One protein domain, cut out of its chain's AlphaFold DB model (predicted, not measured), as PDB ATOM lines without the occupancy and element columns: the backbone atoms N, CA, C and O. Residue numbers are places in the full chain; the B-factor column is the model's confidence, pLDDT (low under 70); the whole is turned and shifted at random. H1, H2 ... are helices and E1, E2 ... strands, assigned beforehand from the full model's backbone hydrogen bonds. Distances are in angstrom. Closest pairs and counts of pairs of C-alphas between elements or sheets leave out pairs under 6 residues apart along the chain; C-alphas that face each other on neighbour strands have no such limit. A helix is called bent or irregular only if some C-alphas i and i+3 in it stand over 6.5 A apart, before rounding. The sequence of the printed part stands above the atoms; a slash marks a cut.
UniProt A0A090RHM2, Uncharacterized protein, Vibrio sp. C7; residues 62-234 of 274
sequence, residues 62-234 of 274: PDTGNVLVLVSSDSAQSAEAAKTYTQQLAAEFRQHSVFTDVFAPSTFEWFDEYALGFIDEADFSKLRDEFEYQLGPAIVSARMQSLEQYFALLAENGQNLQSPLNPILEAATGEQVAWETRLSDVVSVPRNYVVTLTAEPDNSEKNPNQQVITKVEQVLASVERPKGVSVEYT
ATOM      1  N   PRO A  62      36.895  15.532 -13.362       68.06
ATOM      2  CA  PRO A  62      37.012  14.172 -13.893       68.06
ATOM      3  C   PRO A  62      36.871  14.123 -15.424       68.06
ATOM      4  O   PRO A  62      37.475  13.270 -16.069       68.06
ATOM      5  N   ASP A  63      36.171  15.096 -16.016       65.94
ATOM      6  CA  ASP A  63      35.862  15.160 -17.451       65.94
ATOM      7  C   ASP A  63      36.950  15.854 -18.289       65.94
ATOM      8  O   ASP A  63      36.683  16.449 -19.335       65.94
ATOM      9  N   THR A  64      38.209  15.815 -17.847       64.31
ATOM     10  CA  THR A  64      39.324  16.350 -18.638       64.31
ATOM     11  C   THR A  64      39.578  15.439 -19.840       64.31
ATOM     12  O   THR A  64      40.302  14.446 -19.758       64.31
ATOM     13  N   GLY A  65      38.936  15.763 -20.967       63.81
ATOM     14  CA  GLY A  65      38.925  14.922 -22.161       63.81
ATOM     15  C   GLY A  65      40.296  14.385 -22.563       63.81
ATOM     16  O   GLY A  65      41.315  15.078 -22.583       63.81
ATOM     17  N   ASN A  66      40.318  13.093 -22.869       78.44
ATOM     18  CA  ASN A  66      41.526  12.309 -23.087       78.44
ATOM     19  C   ASN A  66      41.877  12.129 -24.572       78.44
ATOM     20  O   ASN A  66      42.984  11.662 -24.887       78.44
ATOM     21  N   VAL A  67      40.976  12.538 -25.468       84.31
ATOM     22  CA  VAL A  67      41.186  12.625 -26.916       84.31
ATOM     23  C   VAL A  67      40.791  14.017 -27.406       84.31
ATOM     24  O   VAL A  67      39.758  14.560 -27.032       84.31
ATOM     25  N   LEU A  68      41.626  14.585 -28.266       88.25
ATOM     26  CA  LEU A  68      41.437  15.872 -28.913       88.25
ATOM     27  C   LEU A  68      41.362  15.642 -30.419       88.25
ATOM     28  O   LEU A  68      42.289  15.078 -30.996       88.25
ATOM     29  N   VAL A  69      40.297  16.089 -31.061       90.50
ATOM     30  CA  VAL A  69      40.151  16.091 -32.516       90.50
ATOM     31  C   VAL A  69      40.242  17.537 -32.986       90.50
ATOM     32  O   VAL A  69      39.490  18.395 -32.532       90.50
ATOM     33  N   LEU A  70      41.195  17.805 -33.872       91.81
ATOM     34  CA  LEU A  70      41.427  19.090 -34.507       91.81
ATOM     35  C   LEU A  70      40.923  19.019 -35.949       91.81
ATOM     36  O   LEU A  70      41.334  18.149 -36.715       91.81
ATOM     37  N   VAL A  71      40.055  19.950 -36.314       92.25
ATOM     38  CA  VAL A  71      39.562  20.142 -37.677       92.25
ATOM     39  C   VAL A  71      40.105  21.474 -38.178       92.25
ATOM     40  O   VAL A  71      39.847  22.511 -37.570       92.25
ATOM     41  N   SER A  72      40.848  21.457 -39.278       90.94
ATOM     42  CA  SER A  72      41.522  22.633 -39.831       90.94
ATOM     43  C   SER A  72      41.052  22.912 -41.255       90.94
ATOM     44  O   SER A  72      40.936  21.999 -42.068       90.94
ATOM     45  N   SER A  73      40.790  24.176 -41.576       89.81
ATOM     46  CA  SER A  73      40.457  24.637 -42.926       89.81
ATOM     47  C   SER A  73      41.693  25.187 -43.638       89.81
ATOM     48  O   SER A  73      42.411  26.023 -43.079       89.81
ATOM     49  N   ASP A  74      41.892  24.803 -44.895       86.88
ATOM     50  CA  ASP A  74      43.017  25.275 -45.711       86.88
ATOM     51  C   ASP A  74      42.857  26.749 -46.138       86.88
ATOM     52  O   ASP A  74      43.848  27.454 -46.344       86.88
ATOM     53  N   SER A  75      41.619  27.247 -46.255       78.69
ATOM     54  CA  SER A  75      41.316  28.620 -46.672       78.69
ATOM     55  C   SER A  75      40.161  29.230 -45.870       78.69
ATOM     56  O   SER A  75      39.401  28.527 -45.212       78.69
ATOM     57  N   ALA A  76      40.007  30.559 -45.936       74.12
ATOM     58  CA  ALA A  76      38.867  31.248 -45.318       74.12
ATOM     59  C   ALA A  76      37.521  30.810 -45.927       74.12
ATOM     60  O   ALA A  76      36.519  30.737 -45.228       74.12
ATOM     61  N   GLN A  77      37.515  30.441 -47.211       75.25
ATOM     62  CA  GLN A  77      36.324  29.959 -47.917       75.25
ATOM     63  C   GLN A  77      35.867  28.582 -47.411       75.25
ATOM     64  O   GLN A  77      34.677  28.283 -47.444       75.25
ATOM     65  N   SER A  78      36.791  27.739 -46.931       81.50
ATOM     66  CA  SER A  78      36.463  26.429 -46.355       81.50
ATOM     67  C   SER A  78      36.257  26.453 -44.835       81.50
ATOM     68  O   SER A  78      35.962  25.405 -44.261       81.50
ATOM     69  N   ALA A  79      36.359  27.616 -44.178       82.44
ATOM     70  CA  ALA A  79      36.187  27.740 -42.728       82.44
ATOM     71  C   ALA A  79      34.771  27.337 -42.277       82.44
ATOM     72  O   ALA A  79      34.622  26.527 -41.364       82.44
ATOM     73  N   GLU A  80      33.733  27.792 -42.982       83.88
ATOM     74  CA  GLU A  80      32.344  27.432 -42.654       83.88
ATOM     75  C   GLU A  80      32.064  25.938 -42.881       83.88
ATOM     76  O   GLU A  80      31.403  25.273 -42.078       83.88
ATOM     77  N   ALA A  81      32.650  25.365 -43.937       87.50
ATOM     78  CA  ALA A  81      32.581  23.929 -44.186       87.50
ATOM     79  C   ALA A  81      33.276  23.129 -43.070       87.50
ATOM     80  O   ALA A  81      32.760  22.096 -42.644       87.50
ATOM     81  N   ALA A  82      34.412  23.613 -42.554       89.25
ATOM     82  CA  ALA A  82      35.103  23.011 -41.417       89.25
ATOM     83  C   ALA A  82      34.285  23.116 -40.119       89.25
ATOM     84  O   ALA A  82      34.219  22.140 -39.366       89.25
ATOM     85  N   LYS A  83      33.607  24.246 -39.874       88.94
ATOM     86  CA  LYS A  83      32.690  24.414 -38.738       88.94
ATOM     87  C   LYS A  83      31.530  23.423 -38.812       88.94
ATOM     88  O   LYS A  83      31.329  22.653 -37.874       88.94
ATOM     89  N   THR A  84      30.832  23.378 -39.945       90.12
ATOM     90  CA  THR A  84      29.708  22.455 -40.181       90.12
ATOM     91  C   THR A  84      30.145  20.999 -40.015       90.12
ATOM     92  O   THR A  84      29.498  20.222 -39.315       90.12
ATOM     93  N   TYR A  85      31.289  20.631 -40.594       92.75
ATOM     94  CA  TYR A  85      31.856  19.292 -40.449       92.75
ATOM     95  C   TYR A  85      32.208  18.964 -38.989       92.75
ATOM     96  O   TYR A  85      31.957  17.854 -38.522       92.75
ATOM     97  N   THR A  86      32.718  19.935 -38.228       93.19
ATOM     98  CA  THR A  86      32.977  19.774 -36.789       93.19
ATOM     99  C   THR A  86      31.688  19.523 -36.009       93.19
ATOM    100  O   THR A  86      31.663  18.666 -35.126       93.19
ATOM    101  N   GLN A  87      30.605  20.230 -36.341       92.75
ATOM    102  CA  GLN A  87      29.304  20.035 -35.701       92.75
ATOM    103  C   GLN A  87      28.726  18.647 -35.997       92.75
ATOM    104  O   GLN A  87      28.242  17.980 -35.082       92.75
ATOM    105  N   GLN A  88      28.851  18.181 -37.243       93.25
ATOM    106  CA  GLN A  88      28.468  16.823 -37.639       93.25
ATOM    107  C   GLN A  88      29.287  15.771 -36.886       93.25
ATOM    108  O   GLN A  88      28.713  14.865 -36.291       93.25
ATOM    109  N   LEU A  89      30.615  15.926 -36.829       93.56
ATOM    110  CA  LEU A  89      31.477  15.027 -36.062       93.56
ATOM    111  C   LEU A  89      31.090  14.983 -34.583       93.56
ATOM    112  O   LEU A  89      30.977  13.900 -34.017       93.56
ATOM    113  N   ALA A  90      30.867  16.135 -33.951       93.19
ATOM    114  CA  ALA A  90      30.459  16.192 -32.551       93.19
ATOM    115  C   ALA A  90      29.106  15.497 -32.318       93.19
ATOM    116  O   ALA A  90      28.939  14.807 -31.312       93.19
ATOM    117  N   ALA A  91      28.151  15.639 -33.242       92.75
ATOM    118  CA  ALA A  91      26.875  14.933 -33.178       92.75
ATOM    119  C   ALA A  91      27.047  13.411 -33.314       92.75
ATOM    120  O   ALA A  91      26.457  12.668 -32.534       92.75
ATOM    121  N   GLU A  92      27.890  12.948 -34.238       93.88
ATOM    122  CA  GLU A  92      28.183  11.522 -34.422       93.88
ATOM    123  C   GLU A  92      28.931  10.921 -33.224       93.88
ATOM    124  O   GLU A  92      28.574   9.846 -32.743       93.88
ATOM    125  N   PHE A  93      29.909  11.630 -32.652       93.38
ATOM    126  CA  PHE A  93      30.594  11.175 -31.439       93.38
ATOM    127  C   PHE A  93      29.617  10.959 -30.273       93.38
ATOM    128  O   PHE A  93      29.733   9.960 -29.567       93.38
ATOM    129  N   ARG A  94      28.611  11.830 -30.109       92.62
ATOM    130  CA  ARG A  94      27.592  11.705 -29.047       92.62
ATOM    131  C   ARG A  94      26.689  10.479 -29.194       92.62
ATOM    132  O   ARG A  94      26.086  10.059 -28.212       92.62
ATOM    133  N   GLN A  95      26.582   9.890 -30.387       92.19
ATOM    134  CA  GLN A  95      25.764   8.690 -30.604       92.19
ATOM    135  C   GLN A  95      26.430   7.410 -30.075       92.19
ATOM    136  O   GLN A  95      25.781   6.368 -29.960       92.19
ATOM    137  N   HIS A  96      27.725   7.454 -29.756       88.81
ATOM    138  CA  HIS A  96      28.480   6.283 -29.336       88.81
ATOM    139  C   HIS A  96      28.722   6.268 -27.826       88.81
ATOM    140  O   HIS A  96      29.424   7.117 -27.292       88.81
ATOM    141  N   SER A  97      28.270   5.201 -27.162       85.94
ATOM    142  CA  SER A  97      28.406   4.993 -25.710       85.94
ATOM    143  C   SER A  97      29.843   4.854 -25.191       85.94
ATOM    144  O   SER A  97      30.044   4.743 -23.989       85.94
ATOM    145  N   VAL A  98      30.838   4.795 -26.081       85.94
ATOM    146  CA  VAL A  98      32.267   4.762 -25.721       85.94
ATOM    147  C   VAL A  98      32.749   6.144 -25.263       85.94
ATOM    148  O   VAL A  98      33.734   6.244 -24.533       85.94
ATOM    149  N   PHE A  99      32.070   7.210 -25.694       88.81
ATOM    150  CA  PHE A  99      32.376   8.581 -25.309       88.81
ATOM    151  C   PHE A  99      31.363   9.030 -24.258       88.81
ATOM    152  O   PHE A  99      30.172   9.137 -24.541       88.81
ATOM    153  N   THR A 100      31.843   9.259 -23.041       87.06
ATOM    154  CA  THR A 100      31.033   9.728 -21.912       87.06
ATOM    155  C   THR A 100      30.672  11.198 -22.084       87.06
ATOM    156  O   THR A 100      29.540  11.587 -21.811       87.06
ATOM    157  N   ASP A 101      31.620  11.997 -22.581       88.69
ATOM    158  CA  ASP A 101      31.405  13.414 -22.860       88.69
ATOM    159  C   ASP A 101      32.056  13.844 -24.182       88.69
ATOM    160  O   ASP A 101      33.106  13.333 -24.594       88.69
ATOM    161  N   VAL A 102      31.398  14.782 -24.865       90.25
ATOM    162  CA  VAL A 102      31.795  15.333 -26.165       90.25
ATOM    163  C   VAL A 102      31.607  16.842 -26.134       90.25
ATOM    164  O   VAL A 102      30.505  17.375 -26.337       90.25
ATOM    165  N   PHE A 103      32.721  17.538 -25.950       89.44
ATOM    166  CA  PHE A 103      32.768  18.983 -25.845       89.44
ATOM    167  C   PHE A 103      33.337  19.607 -27.121       89.44
ATOM    168  O   PHE A 103      34.494  19.400 -27.476       89.44
ATOM    169  N   ALA A 104      32.526  20.406 -27.809       90.19
ATOM    170  CA  ALA A 104      32.927  21.138 -29.006       90.19
ATOM    171  C   ALA A 104      32.464  22.599 -28.881       90.19
ATOM    172  O   ALA A 104      31.284  22.872 -29.115       90.19
ATOM    173  N   PRO A 105      33.351  23.550 -28.528       85.31
ATOM    174  CA  PRO A 105      32.989  24.959 -28.360       85.31
ATOM    175  C   PRO A 105      32.268  25.555 -29.576       85.31
ATOM    176  O   PRO A 105      31.314  26.309 -29.434       85.31
ATOM    177  N   SER A 106      32.667  25.148 -30.780       81.62
ATOM    178  CA  SER A 106      32.084  25.619 -32.041       81.62
ATOM    179  C   SER A 106      30.669  25.106 -32.333       81.62
ATOM    180  O   SER A 106      30.072  25.503 -33.334       81.62
ATOM    181  N   THR A 107      30.131  24.209 -31.499       81.69
ATOM    182  CA  THR A 107      28.738  23.742 -31.609       81.69
ATOM    183  C   THR A 107      27.749  24.609 -30.842       81.69
ATOM    184  O   THR A 107      26.551  24.474 -31.063       81.69
ATOM    185  N   PHE A 108      28.216  25.478 -29.941       86.38
ATOM    186  CA  PHE A 108      27.314  26.298 -29.140       86.38
ATOM    187  C   PHE A 108      26.928  27.571 -29.888       86.38
ATOM    188  O   PHE A 108      27.786  28.396 -30.198       86.38
ATOM    189  N   GLU A 109      25.622  27.766 -30.073       87.00
ATOM    190  CA  GLU A 109      25.045  28.975 -30.680       87.00
ATOM    191  C   GLU A 109      25.452  30.255 -29.939       87.00
ATOM    192  O   GLU A 109      25.618  31.302 -30.552       87.00
ATOM    193  N   TRP A 110      25.699  30.165 -28.628       88.56
ATOM    194  CA  TRP A 110      26.143  31.298 -27.817       88.56
ATOM    195  C   TRP A 110      27.436  31.940 -28.354       88.56
ATOM    196  O   TRP A 110      27.552  33.161 -28.376       88.56
ATOM    197  N   PHE A 111      28.404  31.152 -28.834       84.31
ATOM    198  CA  PHE A 111      29.624  31.738 -29.404       84.31
ATOM    199  C   PHE A 111      29.364  32.459 -30.725       84.31
ATOM    200  O   PHE A 111      30.070  33.417 -31.025       84.31
ATOM    201  N   ASP A 112      28.354  32.033 -31.486       82.56
ATOM    202  CA  ASP A 112      27.958  32.701 -32.724       82.56
ATOM    203  C   ASP A 112      27.203  34.004 -32.432       82.56
ATOM    204  O   ASP A 112      27.470  35.026 -33.060       82.56
ATOM    205  N   GLU A 113      26.314  33.996 -31.437       88.19
ATOM    206  CA  GLU A 113      25.543  35.174 -31.023       88.19
ATOM    207  C   GLU A 113      26.439  36.270 -30.422       88.19
ATOM    208  O   GLU A 113      26.257  37.456 -30.701       88.19
ATOM    209  N   TYR A 114      27.441  35.878 -29.631       88.38
ATOM    210  CA  TYR A 114      28.306  36.804 -28.899       88.38
ATOM    211  C   TYR A 114      29.727  36.903 -29.470       88.38
ATOM    212  O   TYR A 114      30.624  37.400 -28.787       88.38
ATOM    213  N   ALA A 115      29.949  36.493 -30.724       82.69
ATOM    214  CA  ALA A 115      31.268  36.494 -31.369       82.69
ATOM    215  C   ALA A 115      31.972  37.865 -31.311       82.69
ATOM    216  O   ALA A 115      33.168  37.949 -31.034       82.69
ATOM    217  N   LEU A 116      31.216  38.954 -31.499       84.19
ATOM    218  CA  LEU A 116      31.734  40.329 -31.440       84.19
ATOM    219  C   LEU A 116      32.185  40.752 -30.034       84.19
ATOM    220  O   LEU A 116      32.924  41.717 -29.899       84.19
ATOM    221  N   GLY A 117      31.779  40.037 -28.982       86.56
ATOM    222  CA  GLY A 117      32.249  40.292 -27.619       86.56
ATOM    223  C   GLY A 117      33.688  39.830 -27.364       86.56
ATOM    224  O   GLY A 117      34.250  40.158 -26.322       86.56
ATOM    225  N   PHE A 118      34.282  39.067 -28.289       85.50
ATOM    226  CA  PHE A 118      35.639  38.526 -28.163       85.50
ATOM    227  C   PHE A 118      36.703  39.325 -28.914       85.50
ATOM    228  O   PHE A 118      37.889  39.020 -28.776       85.50
ATOM    229  N   ILE A 119      36.300  40.318 -29.706       85.38
ATOM    230  CA  ILE A 119      37.242  41.219 -30.368       85.38
ATOM    231  C   ILE A 119      37.552  42.409 -29.463       85.38
ATOM    232  O   ILE A 119      36.752  42.779 -28.602       85.38
ATOM    233  N   ASP A 120      38.746  42.976 -29.613       88.06
ATOM    234  CA  ASP A 120      39.120  44.158 -28.848       88.06
ATOM    235  C   ASP A 120      38.391  45.409 -29.372       88.06
ATOM    236  O   ASP A 120      37.843  45.435 -30.475       88.06
ATOM    237  N   GLU A 121      38.360  46.469 -28.564       89.75
ATOM    238  CA  GLU A 121      37.653  47.706 -28.924       89.75
ATOM    239  C   GLU A 121      38.230  48.355 -30.196       89.75
ATOM    240  O   GLU A 121      37.509  48.975 -30.979       89.75
ATOM    241  N   ALA A 122      39.539  48.212 -30.422       88.38
ATOM    242  CA  ALA A 122      40.213  48.805 -31.570       88.38
ATOM    243  C   ALA A 122      39.791  48.124 -32.879       88.38
ATOM    244  O   ALA A 122      39.477  48.809 -33.855       88.38
ATOM    245  N   ASP A 123      39.757  46.797 -32.902       86.19
ATOM    246  CA  ASP A 123      39.332  46.001 -34.045       86.19
ATOM    247  C   ASP A 123      37.813  46.044 -34.209       86.19
ATOM    248  O   ASP A 123      37.341  46.095 -35.343       86.19
ATOM    249  N   PHE A 124      37.040  46.155 -33.120       88.81
ATOM    250  CA  PHE A 124      35.603  46.427 -33.194       88.81
ATOM    251  C   PHE A 124      35.313  47.765 -33.881       88.81
ATOM    252  O   PHE A 124      34.478  47.817 -34.786       88.81
ATOM    253  N   SER A 125      36.017  48.844 -33.512       88.75
ATOM    254  CA  SER A 125      35.837  50.145 -34.168       88.75
ATOM    255  C   SER A 125      36.190  50.076 -35.652       88.75
ATOM    256  O   SER A 125      35.420  50.567 -36.470       88.75
ATOM    257  N   LYS A 126      37.304  49.428 -36.020       87.44
ATOM    258  CA  LYS A 126      37.673  49.241 -37.435       87.44
ATOM    259  C   LYS A 126      36.633  48.421 -38.189       87.44
ATOM    260  O   LYS A 126      36.265  48.790 -39.298       87.44
ATOM    261  N   LEU A 127      36.160  47.322 -37.597       86.81
ATOM    262  CA  LEU A 127      35.139  46.466 -38.195       86.81
ATOM    263  C   LEU A 127      33.856  47.258 -38.426       86.81
ATOM    264  O   LEU A 127      33.278  47.156 -39.501       86.81
ATOM    265  N   ARG A 128      33.420  48.052 -37.443       87.56
ATOM    266  CA  ARG A 128      32.244  48.917 -37.567       87.56
ATOM    267  C   ARG A 128      32.413  49.914 -38.710       87.56
ATOM    268  O   ARG A 128      31.511  50.024 -39.534       87.56
ATOM    269  N   ASP A 129      33.543  50.612 -38.756       86.88
ATOM    270  CA  ASP A 129      33.792  51.651 -39.756       86.88
ATOM    271  C   ASP A 129      33.867  51.036 -41.175       86.88
ATOM    272  O   ASP A 129      33.269  51.562 -42.114       86.88
ATOM    273  N   GLU A 130      34.502  49.866 -41.326       82.31
ATOM    274  CA  GLU A 130      34.551  49.126 -42.596       82.31
ATOM    275  C   GLU A 130      33.179  48.565 -42.995       82.31
ATOM    276  O   GLU A 130      32.797  48.600 -44.165       82.31
ATOM    277  N   PHE A 131      32.405  48.073 -42.026       83.44
ATOM    278  CA  PHE A 131      31.051  47.577 -42.247       83.44
ATOM    279  C   PHE A 131      30.124  48.700 -42.727       83.44
ATOM    280  O   PHE A 131      29.380  48.521 -43.692       83.44
ATOM    281  N   GLU A 132      30.182  49.872 -42.092       83.44
ATOM    282  CA  GLU A 132      29.413  51.049 -42.503       83.44
ATOM    283  C   GLU A 132      29.799  51.499 -43.917       83.44
ATOM    284  O   GLU A 132      28.922  51.778 -44.739       83.44
ATOM    285  N   TYR A 133      31.096  51.474 -44.232       79.50
ATOM    286  CA  TYR A 133      31.617  51.856 -45.537       79.50
ATOM    287  C   TYR A 133      31.253  50.870 -46.665       79.50
ATOM    288  O   TYR A 133      30.757  51.294 -47.712       79.50
ATOM    289  N   GLN A 134      31.468  49.562 -46.477       76.56
ATOM    290  CA  GLN A 134      31.237  48.558 -47.527       76.56
ATOM    291  C   GLN A 134      29.779  48.104 -47.633       76.56
ATOM    292  O   GLN A 134      29.268  47.911 -48.739       76.56
ATOM    293  N   LEU A 135      29.110  47.894 -46.496       77.88
ATOM    294  CA  LEU A 135      27.798  47.246 -46.439       77.88
ATOM    295  C   LEU A 135      26.657  48.202 -46.121       77.88
ATOM    296  O   LEU A 135      25.517  47.894 -46.472       77.88
ATOM    297  N   GLY A 136      26.929  49.359 -45.511       80.81
ATOM    298  CA  GLY A 136      25.909  50.348 -45.152       80.81
ATOM    299  C   GLY A 136      24.934  50.647 -46.300       80.81
ATOM    300  O   GLY A 136      23.728  50.417 -46.144       80.81
ATOM    301  N   PRO A 137      25.423  51.047 -47.492       79.88
ATOM    302  CA  PRO A 137      24.566  51.289 -48.650       79.88
ATOM    303  C   PRO A 137      23.761  50.054 -49.078       79.88
ATOM    304  O   PRO A 137      22.579  50.183 -49.401       79.88
ATOM    305  N   ALA A 138      24.372  48.862 -49.054       79.44
ATOM    306  CA  ALA A 138      23.758  47.604 -49.498       79.44
ATOM    307  C   ALA A 138      22.626  47.151 -48.566       79.44
ATOM    308  O   ALA A 138      21.587  46.674 -49.016       79.44
ATOM    309  N   ILE A 139      22.800  47.328 -47.258       82.56
ATOM    310  CA  ILE A 139      21.791  46.974 -46.256       82.56
ATOM    311  C   ILE A 139      20.590  47.912 -46.359       82.56
ATOM    312  O   ILE A 139      19.436  47.471 -46.327       82.56
ATOM    313  N   VAL A 140      20.850  49.211 -46.500       83.44
ATOM    314  CA  VAL A 140      19.797  50.218 -46.638       83.44
ATOM    315  C   VAL A 140      19.013  49.999 -47.935       83.44
ATOM    316  O   VAL A 140      17.780  50.010 -47.910       83.44
ATOM    317  N   SER A 141      19.694  49.720 -49.049       81.25
ATOM    318  CA  SER A 141      19.043  49.432 -50.331       81.25
ATOM    319  C   SER A 141      18.259  48.120 -50.323       81.25
ATOM    320  O   SER A 141      17.144  48.090 -50.840       81.25
ATOM    321  N   ALA A 142      18.773  47.063 -49.680       84.50
ATOM    322  CA  ALA A 142      18.066  45.794 -49.515       84.50
ATOM    323  C   ALA A 142      16.778  45.963 -48.697       84.50
ATOM    324  O   ALA A 142      15.732  45.430 -49.066       84.50
ATOM    325  N   ARG A 143      16.822  46.767 -47.624       86.44
ATOM    326  CA  ARG A 143      15.636  47.090 -46.816       86.44
ATOM    327  C   ARG A 143      14.601  47.891 -47.607       86.44
ATOM    328  O   ARG A 143      13.409  47.648 -47.450       86.44
ATOM    329  N   MET A 144      15.044  48.831 -48.441       85.38
ATOM    330  CA  MET A 144      14.158  49.635 -49.292       85.38
ATOM    331  C   MET A 144      13.775  48.944 -50.608       85.38
ATOM    332  O   MET A 144      12.984  49.498 -51.366       85.38
ATOM    333  N   GLN A 145      14.336  47.763 -50.892       85.31
ATOM    334  CA  GLN A 145      14.187  47.034 -52.156       85.31
ATOM    335  C   GLN A 145      14.462  47.910 -53.397       85.31
ATOM    336  O   GLN A 145      13.845  47.726 -54.444       85.31
ATOM    337  N   SER A 146      15.383  48.877 -53.287       85.56
ATOM    338  CA  SER A 146      15.649  49.875 -54.331       85.56
ATOM    339  C   SER A 146      17.138  50.022 -54.615       85.56
ATOM    340  O   SER A 146      17.927  50.417 -53.756       85.56
ATOM    341  N   LEU A 147      17.507  49.753 -55.866       81.06
ATOM    342  CA  LEU A 147      18.874  49.873 -56.373       81.06
ATOM    343  C   LEU A 147      19.249  51.341 -56.662       81.06
ATOM    344  O   LEU A 147      20.412  51.718 -56.582       81.06
ATOM    345  N   GLU A 148      18.261  52.204 -56.907       85.06
ATOM    346  CA  GLU A 148      18.466  53.652 -57.048       85.06
ATOM    347  C   GLU A 148      18.986  54.263 -55.743       85.06
ATOM    348  O   GLU A 148      19.929  55.053 -55.751       85.06
ATOM    349  N   GLN A 149      18.426  53.825 -54.611       82.62
ATOM    350  CA  GLN A 149      18.855  54.275 -53.291       82.62
ATOM    351  C   GLN A 149      20.292  53.843 -52.982       82.62
ATOM    352  O   GLN A 149      21.034  54.584 -52.345       82.62
ATOM    353  N   TYR A 150      20.703  52.669 -53.468       82.19
ATOM    354  CA  TYR A 150      22.085  52.214 -53.356       82.19
ATOM    355  C   TYR A 150      23.046  53.183 -54.050       82.19
ATOM    356  O   TYR A 150      23.992  53.666 -53.434       82.19
ATOM    357  N   PHE A 151      22.774  53.525 -55.313       83.81
ATOM    358  CA  PHE A 151      23.612  54.460 -56.067       83.81
ATOM    359  C   PHE A 151      23.594  55.876 -55.491       83.81
ATOM    360  O   PHE A 151      24.630  56.537 -55.507       83.81
ATOM    361  N   ALA A 152      22.460  56.333 -54.953       84.88
ATOM    362  CA  ALA A 152      22.369  57.624 -54.277       84.88
ATOM    363  C   ALA A 152      23.298  57.690 -53.051       84.88
ATOM    364  O   ALA A 152      24.076  58.632 -52.924       84.88
ATOM    365  N   LEU A 153      23.283  56.653 -52.205       82.19
ATOM    366  CA  LEU A 153      24.150  56.555 -51.023       82.19
ATOM    367  C   LEU A 153      25.635  56.424 -51.395       82.19
ATOM    368  O   LEU A 153      26.502  56.978 -50.725       82.19
ATOM    369  N   LEU A 154      25.945  55.730 -52.493       80.94
ATOM    370  CA  LEU A 154      27.315  55.661 -53.007       80.94
ATOM    371  C   LEU A 154      27.817  57.002 -53.543       80.94
ATOM    372  O   LEU A 154      28.973  57.356 -53.314       80.94
ATOM    373  N   ALA A 155      26.965  57.746 -54.251       80.75
ATOM    374  CA  ALA A 155      27.304  59.067 -54.768       80.75
ATOM    375  C   ALA A 155      27.566  60.075 -53.636       80.75
ATOM    376  O   ALA A 155      28.405  60.963 -53.791       80.75
ATOM    377  N   GLU A 156      26.885  59.916 -52.500       79.75
ATOM    378  CA  GLU A 156      27.070  60.736 -51.300       79.75
ATOM    379  C   GLU A 156      28.416  60.456 -50.601       79.75
ATOM    380  O   GLU A 156      29.117  61.391 -50.216       79.75
ATOM    381  N   ASN A 157      28.860  59.194 -50.558       71.56
ATOM    382  CA  ASN A 157      30.145  58.769 -49.971       71.56
ATOM    383  C   ASN A 157      31.362  58.942 -50.916       71.56
ATOM    384  O   ASN A 157      32.386  58.271 -50.771       71.56
ATOM    385  N   GLY A 158      31.256  59.842 -51.902       60.16
ATOM    386  CA  GLY A 158      32.001  59.914 -53.169       60.16
ATOM    387  C   GLY A 158      33.522  60.152 -53.172       60.16
ATOM    388  O   GLY A 158      34.003  60.873 -54.044       60.16
ATOM    389  N   GLN A 159      34.310  59.547 -52.279       61.03
ATOM    390  CA  GLN A 159      35.779  59.608 -52.353       61.03
ATOM    391  C   GLN A 159      36.440  58.358 -52.955       61.03
ATOM    392  O   GLN A 159      37.517  58.482 -53.537       61.03
ATOM    393  N   ASN A 160      35.810  57.176 -52.903       66.38
ATOM    394  CA  ASN A 160      36.345  55.972 -53.553       66.38
ATOM    395  C   ASN A 160      35.251  54.935 -53.883       66.38
ATOM    396  O   ASN A 160      34.988  53.997 -53.138       66.38
ATOM    397  N   LEU A 161      34.621  55.093 -55.046       67.19
ATOM    398  CA  LEU A 161      33.501  54.255 -55.494       67.19
ATOM    399  C   LEU A 161      33.905  52.827 -55.906       67.19
ATOM    400  O   LEU A 161      33.035  51.975 -56.046       67.19
ATOM    401  N   GLN A 162      35.194  52.536 -56.116       67.38
ATOM    402  CA  GLN A 162      35.630  51.245 -56.670       67.38
ATOM    403  C   GLN A 162      35.332  50.067 -55.734       67.38
ATOM    404  O   GLN A 162      34.778  49.066 -56.175       67.38
ATOM    405  N   SER A 163      35.661  50.190 -54.445       69.38
ATOM    406  CA  SER A 163      35.448  49.109 -53.474       69.38
ATOM    407  C   SER A 163      33.962  48.754 -53.285       69.38
ATOM    408  O   SER A 163      33.609  47.584 -53.466       69.38
ATOM    409  N   PRO A 164      33.061  49.724 -53.021       71.12
ATOM    410  CA  PRO A 164      31.652  49.413 -52.833       71.12
ATOM    411  C   PRO A 164      30.906  49.074 -54.135       71.12
ATOM    412  O   PRO A 164      29.850  48.468 -54.057       71.12
ATOM    413  N   LEU A 165      31.419  49.383 -55.334       75.56
ATOM    414  CA  LEU A 165      30.781  48.953 -56.594       75.56
ATOM    415  C   LEU A 165      31.082  47.495 -56.973       75.56
ATOM    416  O   LEU A 165      30.287  46.883 -57.688       75.56
ATOM    417  N   ASN A 166      32.191  46.921 -56.497       78.25
ATOM    418  CA  ASN A 166      32.606  45.555 -56.841       78.25
ATOM    419  C   ASN A 166      31.526  44.475 -56.594       78.25
ATOM    420  O   ASN A 166      31.341  43.645 -57.481       78.25
ATOM    421  N   PRO A 167      30.752  44.499 -55.489       77.12
ATOM    422  CA  PRO A 167      29.613  43.600 -55.292       77.12
ATOM    423  C   PRO A 167      28.586  43.617 -56.429       77.12
ATOM    424  O   PRO A 167      28.078  42.573 -56.827       77.12
ATOM    425  N   ILE A 168      28.275  44.800 -56.972       77.19
ATOM    426  CA  ILE A 168      27.343  44.922 -58.098       77.19
ATOM    427  C   ILE A 168      27.969  44.366 -59.372       77.19
ATOM    428  O   ILE A 168      27.267  43.721 -60.146       77.19
ATOM    429  N   LEU A 169      29.266  44.598 -59.598       80.06
ATOM    430  CA  LEU A 169      29.954  44.026 -60.755       80.06
ATOM    431  C   LEU A 169      29.967  42.493 -60.702       80.06
ATOM    432  O   LEU A 169      29.657  41.869 -61.711       80.06
ATOM    433  N   GLU A 170      30.258  41.901 -59.544       79.50
ATOM    434  CA  GLU A 170      30.237  40.445 -59.329       79.50
ATOM    435  C   GLU A 170      28.830  39.863 -59.528       79.50
ATOM    436  O   GLU A 170      28.641  38.885 -60.251       79.50
ATOM    437  N   ALA A 171      27.807  40.517 -58.973       80.06
ATOM    438  CA  ALA A 171      26.425  40.105 -59.198       80.06
ATOM    439  C   ALA A 171      26.019  40.223 -60.681       80.06
ATOM    440  O   ALA A 171      25.290  39.375 -61.199       80.06
ATOM    441  N   ALA A 172      26.500  41.252 -61.387       80.06
ATOM    442  CA  ALA A 172      26.219  41.468 -62.805       80.06
ATOM    443  C   ALA A 172      26.913  40.446 -63.721       80.06
ATOM    444  O   ALA A 172      26.388  40.143 -64.793       80.06
ATOM    445  N   THR A 173      28.055  39.885 -63.310       82.81
ATOM    446  CA  THR A 173      28.719  38.773 -64.015       82.81
ATOM    447  C   THR A 173      28.106  37.407 -63.691       82.81
ATOM    448  O   THR A 173      28.503  36.408 -64.291       82.81
ATOM    449  N   GLY A 174      27.099  37.353 -62.811       75.75
ATOM    450  CA  GLY A 174      26.428  36.122 -62.389       75.75
ATOM    451  C   GLY A 174      27.166  35.364 -61.283       75.75
ATOM    452  O   GLY A 174      26.809  34.222 -60.991       75.75
ATOM    453  N   GLU A 175      28.181  35.976 -60.672       77.06
ATOM    454  CA  GLU A 175      28.886  35.421 -59.522       77.06
ATOM    455  C   GLU A 175      28.133  35.746 -58.222       77.06
ATOM    456  O   GLU A 175      27.480  36.782 -58.084       77.06
ATOM    457  N   GLN A 176      28.192  34.834 -57.247       72.56
ATOM    458  CA  GLN A 176      27.680  35.115 -55.906       72.56
ATOM    459  C   GLN A 176      28.650  36.045 -55.180       72.56
ATOM    460  O   GLN A 176      29.842  35.757 -55.092       72.56
ATOM    461  N   VAL A 177      28.127  37.138 -54.628       72.56
ATOM    462  CA  VAL A 177      28.931  38.088 -53.859       72.56
ATOM    463  C   VAL A 177      29.336  37.452 -52.529       72.56
ATOM    464  O   VAL A 177      28.490  37.217 -51.667       72.56
ATOM    465  N   ALA A 178      30.633  37.203 -52.356       71.44
ATOM    466  CA  ALA A 178      31.208  36.631 -51.138       71.44
ATOM    467  C   ALA A 178      31.452  37.717 -50.072       71.44
ATOM    468  O   ALA A 178      32.591  38.129 -49.820       71.44
ATOM    469  N   TRP A 179      30.372  38.216 -49.467       71.31
ATOM    470  CA  TRP A 179      30.406  39.298 -48.473       71.31
ATOM    471  C   TRP A 179      31.294  38.989 -47.261       71.31
ATOM    472  O   TRP A 179      31.943  39.883 -46.721       71.31
ATOM    473  N   GLU A 180      31.392  37.721 -46.875       67.38
ATOM    474  CA  GLU A 180      32.184  37.248 -45.740       67.38
ATOM    475  C   GLU A 180      33.684  37.451 -45.976       67.38
ATOM    476  O   GLU A 180      34.421  37.830 -45.067       67.38
ATOM    477  N   THR A 181      34.145  37.253 -47.214       67.31
ATOM    478  CA  THR A 181      35.566  37.416 -47.559       67.31
ATOM    479  C   THR A 181      35.968  38.891 -47.517       67.31
ATOM    480  O   THR A 181      37.084  39.218 -47.126       67.31
ATOM    481  N   ARG A 182      35.041  39.798 -47.841       71.12
ATOM    482  CA  ARG A 182      35.292  41.247 -47.846       71.12
ATOM    483  C   ARG A 182      35.450  41.836 -46.446       71.12
ATOM    484  O   ARG A 182      36.226  42.764 -46.264       71.12
ATOM    485  N   LEU A 183      34.747  41.278 -45.461       69.69
ATOM    486  CA  LEU A 183      34.890  41.664 -44.053       69.69
ATOM    487  C   LEU A 183      36.063  40.952 -43.356       69.69
ATOM    488  O   LEU A 183      36.511  41.386 -42.293       69.69
ATOM    489  N   SER A 184      36.582  39.872 -43.951       64.75
ATOM    490  CA  SER A 184      37.658  39.063 -43.361       64.75
ATOM    491  C   SER A 184      39.033  39.745 -43.336       64.75
ATOM    492  O   SER A 184      39.912  39.297 -42.601       64.75
ATOM    493  N   ASP A 185      39.211  40.848 -44.070       65.50
ATOM    494  CA  ASP A 185      40.443  41.651 -44.038       65.50
ATOM    495  C   ASP A 185      40.617  42.407 -42.708       65.50
ATOM    496  O   ASP A 185      41.735  42.774 -42.343       65.50
ATOM    497  N   VAL A 186      39.523  42.612 -41.964       66.12
ATOM    498  CA  VAL A 186      39.530  43.319 -40.674       66.12
ATOM    499  C   VAL A 186      39.521  42.352 -39.491       66.12
ATOM    500  O   VAL A 186      40.112  42.650 -38.456       66.12
ATOM    501  N   VAL A 187      38.886  41.182 -39.635       67.75
ATOM    502  CA  VAL A 187      38.740  40.201 -38.549       67.75
ATOM    503  C   VAL A 187      39.173  38.814 -39.009       67.75
ATOM    504  O   VAL A 187      38.650  38.258 -39.975       67.75
ATOM    505  N   SER A 188      40.108  38.213 -38.271       69.75
ATOM    506  CA  SER A 188      40.577  36.860 -38.554       69.75
ATOM    507  C   SER A 188      39.491  35.826 -38.251       69.75
ATOM    508  O   SER A 188      39.169  35.574 -37.089       69.75
ATOM    509  N   VAL A 189      38.972  35.174 -39.288       72.19
ATOM    510  CA  VAL A 189      38.049  34.043 -39.132       72.19
ATOM    511  C   VAL A 189      38.816  32.830 -38.581       72.19
ATOM    512  O   VAL A 189      39.886  32.497 -39.112       72.19
ATOM    513  N   PRO A 190      38.312  32.149 -37.533       76.12
ATOM    514  CA  PRO A 190      38.954  30.954 -37.006       76.12
ATOM    515  C   PRO A 190      39.004  29.861 -38.076       76.12
ATOM    516  O   PRO A 190      38.000  29.519 -38.689       76.12
ATOM    517  N   ARG A 191      40.197  29.299 -38.287       83.31
ATOM    518  CA  ARG A 191      40.438  28.213 -39.256       83.31
ATOM    519  C   ARG A 191      40.546  26.839 -38.613       83.31
ATOM    520  O   ARG A 191      40.664  25.839 -39.306       83.31
ATOM    521  N   ASN A 192      40.580  26.804 -37.287       88.06
ATOM    522  CA  ASN A 192      40.815  25.604 -36.509       88.06
ATOM    523  C   ASN A 192      39.674  25.435 -35.519       88.06
ATOM    524  O   ASN A 192      39.386  26.340 -34.735       88.06
ATOM    525  N   TYR A 193      39.071  24.259 -35.538       90.31
ATOM    526  CA  TYR A 193      37.984  23.871 -34.662       90.31
ATOM    527  C   TYR A 193      38.394  22.636 -33.878       90.31
ATOM    528  O   TYR A 193      39.127  21.777 -34.368       90.31
ATOM    529  N   VAL A 194      37.939  22.563 -32.634       91.12
ATOM    530  CA  VAL A 194      38.376  21.542 -31.688       91.12
ATOM    531  C   VAL A 194      37.168  20.807 -31.138       91.12
ATOM    532  O   VAL A 194      36.192  21.429 -30.719       91.12
ATOM    533  N   VAL A 195      37.273  19.481 -31.101       91.12
ATOM    534  CA  VAL A 195      36.371  18.596 -30.367       91.12
ATOM    535  C   VAL A 195      37.190  17.843 -29.331       91.12
ATOM    536  O   VAL A 195      38.127  17.116 -29.660       91.12
ATOM    537  N   THR A 196      36.831  18.015 -28.071       90.69
ATOM    538  CA  THR A 196      37.402  17.286 -26.946       90.69
ATOM    539  C   THR A 196      36.464  16.140 -26.592       90.69
ATOM    540  O   THR A 196      35.261  16.339 -26.435       90.69
ATOM    541  N   LEU A 197      37.012  14.934 -26.490       89.94
ATOM    542  CA  LEU A 197      36.273  13.723 -26.157       89.94
ATOM    543  C   LEU A 197      36.786  13.173 -24.829       89.94
ATOM    544  O   LEU A 197      37.999  13.029 -24.635       89.94
ATOM    545  N   THR A 198      35.855  12.803 -23.963       88.00
ATOM    546  CA  THR A 198      36.117  12.031 -22.752       88.00
ATOM    547  C   THR A 198      35.623  10.615 -22.998       88.00
ATOM    548  O   THR A 198      34.426  10.379 -23.135       88.00
ATOM    549  N   ALA A 199      36.552   9.670 -23.099       84.69
ATOM    550  CA  ALA A 199      36.245   8.256 -23.276       84.69
ATOM    551  C   ALA A 199      36.685   7.453 -22.054       84.69
ATOM    552  O   ALA A 199      37.840   7.565 -21.636       84.69
ATOM    553  N   GLU A 200      35.822   6.594 -21.525       78.38
ATOM    554  CA  GLU A 200      36.211   5.632 -20.495       78.38
ATOM    555  C   GLU A 200      36.649   4.314 -21.152       78.38
ATOM    556  O   GLU A 200      35.852   3.665 -21.833       78.38
ATOM    557  N   PRO A 201      37.923   3.904 -21.010       72.06
ATOM    558  CA  PRO A 201      38.383   2.642 -21.568       72.06
ATOM    559  C   PRO A 201      37.731   1.462 -20.830       72.06
ATOM    560  O   PRO A 201      37.805   1.379 -19.604       72.06
ATOM    561  N   ASP A 202      37.147   0.512 -21.564       74.69
ATOM    562  CA  ASP A 202      36.583  -0.701 -20.963       74.69
ATOM    563  C   ASP A 202      37.698  -1.650 -20.503       74.69
ATOM    564  O   ASP A 202      38.234  -2.439 -21.282       74.69
ATOM    565  N   ASN A 203      38.025  -1.591 -19.212       70.31
ATOM    566  CA  ASN A 203      39.083  -2.387 -18.585       70.31
ATOM    567  C   ASN A 203      38.856  -3.910 -18.636       70.31
ATOM    568  O   ASN A 203      39.768  -4.660 -18.284       70.31
ATOM    569  N   SER A 204      37.674  -4.386 -19.044       69.81
ATOM    570  CA  SER A 204      37.429  -5.816 -19.266       69.81
ATOM    571  C   SER A 204      38.063  -6.334 -20.562       69.81
ATOM    572  O   SER A 204      38.297  -7.537 -20.711       69.81
ATOM    573  N   GLU A 205      38.395  -5.438 -21.490       69.25
ATOM    574  CA  GLU A 205      39.010  -5.792 -22.757       69.25
ATOM    575  C   GLU A 205      40.537  -5.851 -22.711       69.25
ATOM    576  O   GLU A 205      41.222  -5.147 -21.974       69.25
ATOM    577  N   LYS A 206      41.100  -6.667 -23.609       66.62
ATOM    578  CA  LYS A 206      42.545  -6.902 -23.702       66.62
ATOM    579  C   LYS A 206      43.354  -5.637 -24.025       66.62
ATOM    580  O   LYS A 206      44.501  -5.544 -23.606       66.62
ATOM    581  N   ASN A 207      42.790  -4.701 -24.796       73.00
ATOM    582  CA  ASN A 207      43.427  -3.434 -25.178       73.00
ATOM    583  C   ASN A 207      42.397  -2.285 -25.131       73.00
ATOM    584  O   ASN A 207      41.919  -1.840 -26.179       73.00
ATOM    585  N   PRO A 208      42.070  -1.767 -23.940       70.69
ATOM    586  CA  PRO A 208      40.949  -0.845 -23.754       70.69
ATOM    587  C   PRO A 208      41.160   0.494 -24.483       70.69
ATOM    588  O   PRO A 208      40.272   1.018 -25.148       70.69
ATOM    589  N   ASN A 209      42.400   0.992 -24.501       76.94
ATOM    590  CA  ASN A 209      42.764   2.219 -25.219       76.94
ATOM    591  C   ASN A 209      42.703   2.068 -26.750       76.94
ATOM    592  O   ASN A 209      42.560   3.057 -27.468       76.94
ATOM    593  N   GLN A 210      42.851   0.840 -27.263       78.50
ATOM    594  CA  GLN A 210      42.814   0.586 -28.701       78.50
ATOM    595  C   GLN A 210      41.397   0.707 -29.246       78.50
ATOM    596  O   GLN A 210      41.217   1.291 -30.311       78.50
ATOM    597  N   GLN A 211      40.405   0.222 -28.500       82.00
ATOM    598  CA  GLN A 211      39.004   0.351 -28.881       82.00
ATOM    599  C   GLN A 211      38.587   1.806 -29.056       82.00
ATOM    600  O   GLN A 211      37.999   2.143 -30.080       82.00
ATOM    601  N   VAL A 212      38.934   2.671 -28.094       84.25
ATOM    602  CA  VAL A 212      38.606   4.102 -28.149       84.25
ATOM    603  C   VAL A 212      39.165   4.722 -29.430       84.25
ATOM    604  O   VAL A 212      38.438   5.378 -30.169       84.25
ATOM    605  N   ILE A 213      40.436   4.463 -29.753       85.06
ATOM    606  CA  ILE A 213      41.074   5.017 -30.958       85.06
ATOM    607  C   ILE A 213      40.449   4.452 -32.234       85.06
ATOM    608  O   ILE A 213      40.154   5.211 -33.152       85.06
ATOM    609  N   THR A 214      40.195   3.144 -32.296       86.81
ATOM    610  CA  THR A 214      39.511   2.538 -33.444       86.81
ATOM    611  C   THR A 214      38.110   3.116 -33.620       86.81
ATOM    612  O   THR A 214      37.683   3.342 -34.748       86.81
ATOM    613  N   LYS A 215      37.405   3.413 -32.526       88.88
ATOM    614  CA  LYS A 215      36.092   4.053 -32.574       88.88
ATOM    615  C   LYS A 215      36.176   5.480 -33.102       88.88
ATOM    616  O   LYS A 215      35.368   5.851 -33.945       88.88
ATOM    617  N   VAL A 216      37.184   6.244 -32.679       89.88
ATOM    618  CA  VAL A 216      37.454   7.580 -33.232       89.88
ATOM    619  C   VAL A 216      37.699   7.501 -34.737       89.88
ATOM    620  O   VAL A 216      37.073   8.233 -35.494       89.88
ATOM    621  N   GLU A 217      38.542   6.576 -35.196       90.00
ATOM    622  CA  GLU A 217      38.811   6.381 -36.626       90.00
ATOM    623  C   GLU A 217      37.558   5.970 -37.414       90.00
ATOM    624  O   GLU A 217      37.360   6.443 -38.531       90.00
ATOM    625  N   GLN A 218      36.688   5.137 -36.831       90.56
ATOM    626  CA  GLN A 218      35.406   4.756 -37.432       90.56
ATOM    627  C   GLN A 218      34.474   5.956 -37.606       90.56
ATOM    628  O   GLN A 218      33.921   6.130 -38.689       90.56
ATOM    629  N   VAL A 219      34.331   6.799 -36.579       92.00
ATOM    630  CA  VAL A 219      33.496   8.009 -36.661       92.00
ATOM    631  C   VAL A 219      34.059   8.973 -37.703       92.00
ATOM    632  O   VAL A 219      33.329   9.425 -38.582       92.00
ATOM    633  N   LEU A 220      35.374   9.212 -37.689       91.31
ATOM    634  CA  LEU A 220      36.040  10.068 -38.676       91.31
ATOM    635  C   LEU A 220      35.885   9.563 -40.118       91.31
ATOM    636  O   LEU A 220      35.878  10.372 -41.044       91.31
ATOM    637  N   ALA A 221      35.784   8.247 -40.318       90.88
ATOM    638  CA  ALA A 221      35.546   7.640 -41.625       90.88
ATOM    639  C   ALA A 221      34.062   7.635 -42.036       90.88
ATOM    640  O   ALA A 221      33.772   7.503 -43.223       90.88
ATOM    641  N   SER A 222      33.136   7.754 -41.080       91.25
ATOM    642  CA  SER A 222      31.689   7.736 -41.337       91.25
ATOM    643  C   SER A 222      31.152   9.059 -41.888       91.25
ATOM    644  O   SER A 222      30.186   9.054 -42.648       91.25
ATOM    645  N   VAL A 223      31.796  10.180 -41.550       91.12
ATOM    646  CA  VAL A 223      31.396  11.517 -42.004       91.12
ATOM    647  C   VAL A 223      32.238  11.922 -43.210       91.12
ATOM    648  O   VAL A 223      33.469  11.994 -43.126       91.12
ATOM    649  N   GLU A 224      31.580  12.208 -44.335       91.12
ATOM    650  CA  GLU A 224      32.259  12.644 -45.556       91.12
ATOM    651  C   GLU A 224      32.973  13.980 -45.331       91.12
ATOM    652  O   GLU A 224      32.398  14.953 -44.841       91.12
ATOM    653  N   ARG A 225      34.261  14.024 -45.678       91.44
ATOM    654  CA  ARG A 225      35.092  15.204 -45.453       91.44
ATOM    655  C   ARG A 225      34.908  16.225 -46.582       91.44
ATOM    656  O   ARG A 225      35.135  15.868 -47.742       91.44
ATOM    657  N   PRO A 226      34.604  17.498 -46.273       89.94
ATOM    658  CA  PRO A 226      34.555  18.553 -47.276       89.94
ATOM    659  C   PRO A 226      35.925  18.801 -47.920       89.94
ATOM    660  O   PRO A 226      36.978  18.552 -47.327       89.94
ATOM    661  N   LYS A 227      35.926  19.352 -49.138       89.62
ATOM    662  CA  LYS A 227      37.163  19.791 -49.803       89.62
ATOM    663  C   LYS A 227      37.794  20.958 -49.035       89.62
ATOM    664  O   LYS A 227      37.092  21.880 -48.632       89.62
ATOM    665  N   GLY A 228      39.118  20.936 -48.884       85.44
ATOM    666  CA  GLY A 228      39.863  21.999 -48.194       85.44
ATOM    667  C   GLY A 228      39.738  21.968 -46.667       85.44
ATOM    668  O   GLY A 228      39.933  23.002 -46.024       85.44
ATOM    669  N   VAL A 229      39.355  20.816 -46.102       89.94
ATOM    670  CA  VAL A 229      39.299  20.552 -44.659       89.94
ATOM    671  C   VAL A 229      40.215  19.372 -44.343       89.94
ATOM    672  O   VAL A 229      40.173  18.340 -45.018       89.94
ATOM    673  N   SER A 230      41.035  19.508 -43.308       89.56
ATOM    674  CA  SER A 230      41.904  18.470 -42.760       89.56
ATOM    675  C   SER A 230      41.492  18.136 -41.328       89.56
ATOM    676  O   SER A 230      40.893  18.949 -40.626       89.56
ATOM    677  N   VAL A 231      41.747  16.893 -40.914       89.94
ATOM    678  CA  VAL A 231      41.366  16.402 -39.588       89.94
ATOM    679  C   VAL A 231      42.523  15.634 -38.995       89.94
ATOM    680  O   VAL A 231      43.019  14.676 -39.595       89.94
ATOM    681  N   GLU A 232      42.908  16.025 -37.794       87.94
ATOM    682  CA  GLU A 232      43.906  15.344 -36.993       87.94
ATOM    683  C   GLU A 232      43.312  15.006 -35.631       87.94
ATOM    684  O   GLU A 232      42.416  15.678 -35.136       87.94
ATOM    685  N   TYR A 233      43.805  13.949 -34.996       86.06
ATOM    686  CA  TYR A 233      43.411  13.624 -33.632       86.06
ATOM    687  C   TYR A 233      44.648  13.344 -32.783       86.06
ATOM    688  O   TYR A 233      45.605  12.714 -33.225       86.06
ATOM    689  N   THR A 234      44.671  13.817 -31.549       79.56
ATOM    690  CA  THR A 234      45.755  13.642 -30.582       79.56
ATOM    691  C   THR A 234      45.162  13.362 -29.203       79.56
ATOM    692  O   THR A 234      43.950  13.284 -29.048       79.56
TER     693      THR A 234
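AT A GLANCE: This is residues 62 to 234 of the 274 residues of an uncharacterized protein of Vibrio sp. C7 (UniProt A0A090RHM2). What shape appears first? Two lobes lie end to end: a four-stranded sheet with H1 and H8 over one face and the other face bare, and a loose group of the helices H4, H5, H6 and H7. H2 and H3 on one strand of chain, and residues 184 to 191 on another, run between the lobes. What is it made of? The 173 printed residues include eight named helices and four named strands, in the order E1 H1 E2 H2 H3 H4 H5 H6 H7 E3 H8 E4; the class is mixed, and the antiparallel sheet runs E2 E3 E1 E4. The whole is loose, with a radius of gyration of the C-alphas of 22.1 A and spans of 75 by 36 by 25 A.

HOW THE PARTS SIT: How do the strands pair? E1, residues 67 to 73, has antiparallel neighbours E3, residues 192 to 199, and E4, residues 229 to 234; N 69 and O 195, and N 70 and O 232, are within hydrogen-bond range, each at 2.8 A. E2, residues 99 to 103, is antiparallel to E3, with N 103 and O 196 at 2.9 A. What is on the sheet? H1, residues 76 to 94, and H8, residues 208 to 222, lie on the same face, at heights over the sheet of 7.6 A and 8.7 A: two layers, helices on one face of a sheet. Residues 89 to 93 of H1 touch H8, closest at C-alphas 92 and 219, 6.8 A. E1, H1, E2 and E3, H8, E4 are split strand-helix-strand units, each with another strand between its two, and their crossovers are right-handed. How do the other helices stand? H2, residues 109 to 113, stands free and meets H3, residues 115 to 118, only through their link. H4, residues 121 to 144, was assigned as one helix by its hydrogen bonds but is bent, C-alphas 134 and 137 being 7.3 A apart; its arms H4a, to 134, and H4b, from 137, stand at a steep tilt of 63 degrees. H4b and H5, residues 147 to 156, form a helical hairpin, closest at C-alphas 141 and 150, 5.1 A; H6, residues 162 to 172, and H7, residues 179 to 183, each only just touch H4a, with 3 pairs of C-alphas within 8 A, H6 only at their ends. Are the helix backbones complete? Every O i to N i+4 pair is within hydrogen-bond range in H2, H4a, H4b, H5 and H7, against 13 of 15 in H1, 5 of 7 in H6 and 10 of 11 in H8; H3 is too short for such a pair.

IN THESE COORDINATES: Where are the anchors? E1 begins at C-alpha 67 (41.186, 12.625, -26.916), and E4 ends at C-alpha 234 (45.755, 13.642, -30.582). Which elements are long? From first to last C-alpha H1 measures 27.8 A, E3 22.3 A and H8 21.6 A.

THE WHOLE: How far does it reach? The two C-alphas farthest apart, those of Glu 156 and Lys 206, are 74.7 A apart. Is it continuous and confident? The printed part has no cut and no long link; its mean pLDDT is 82.4, with residues 62 to 65, 158 to 163, 180 to 181, 183 to 188 and 204 to 206 under 70.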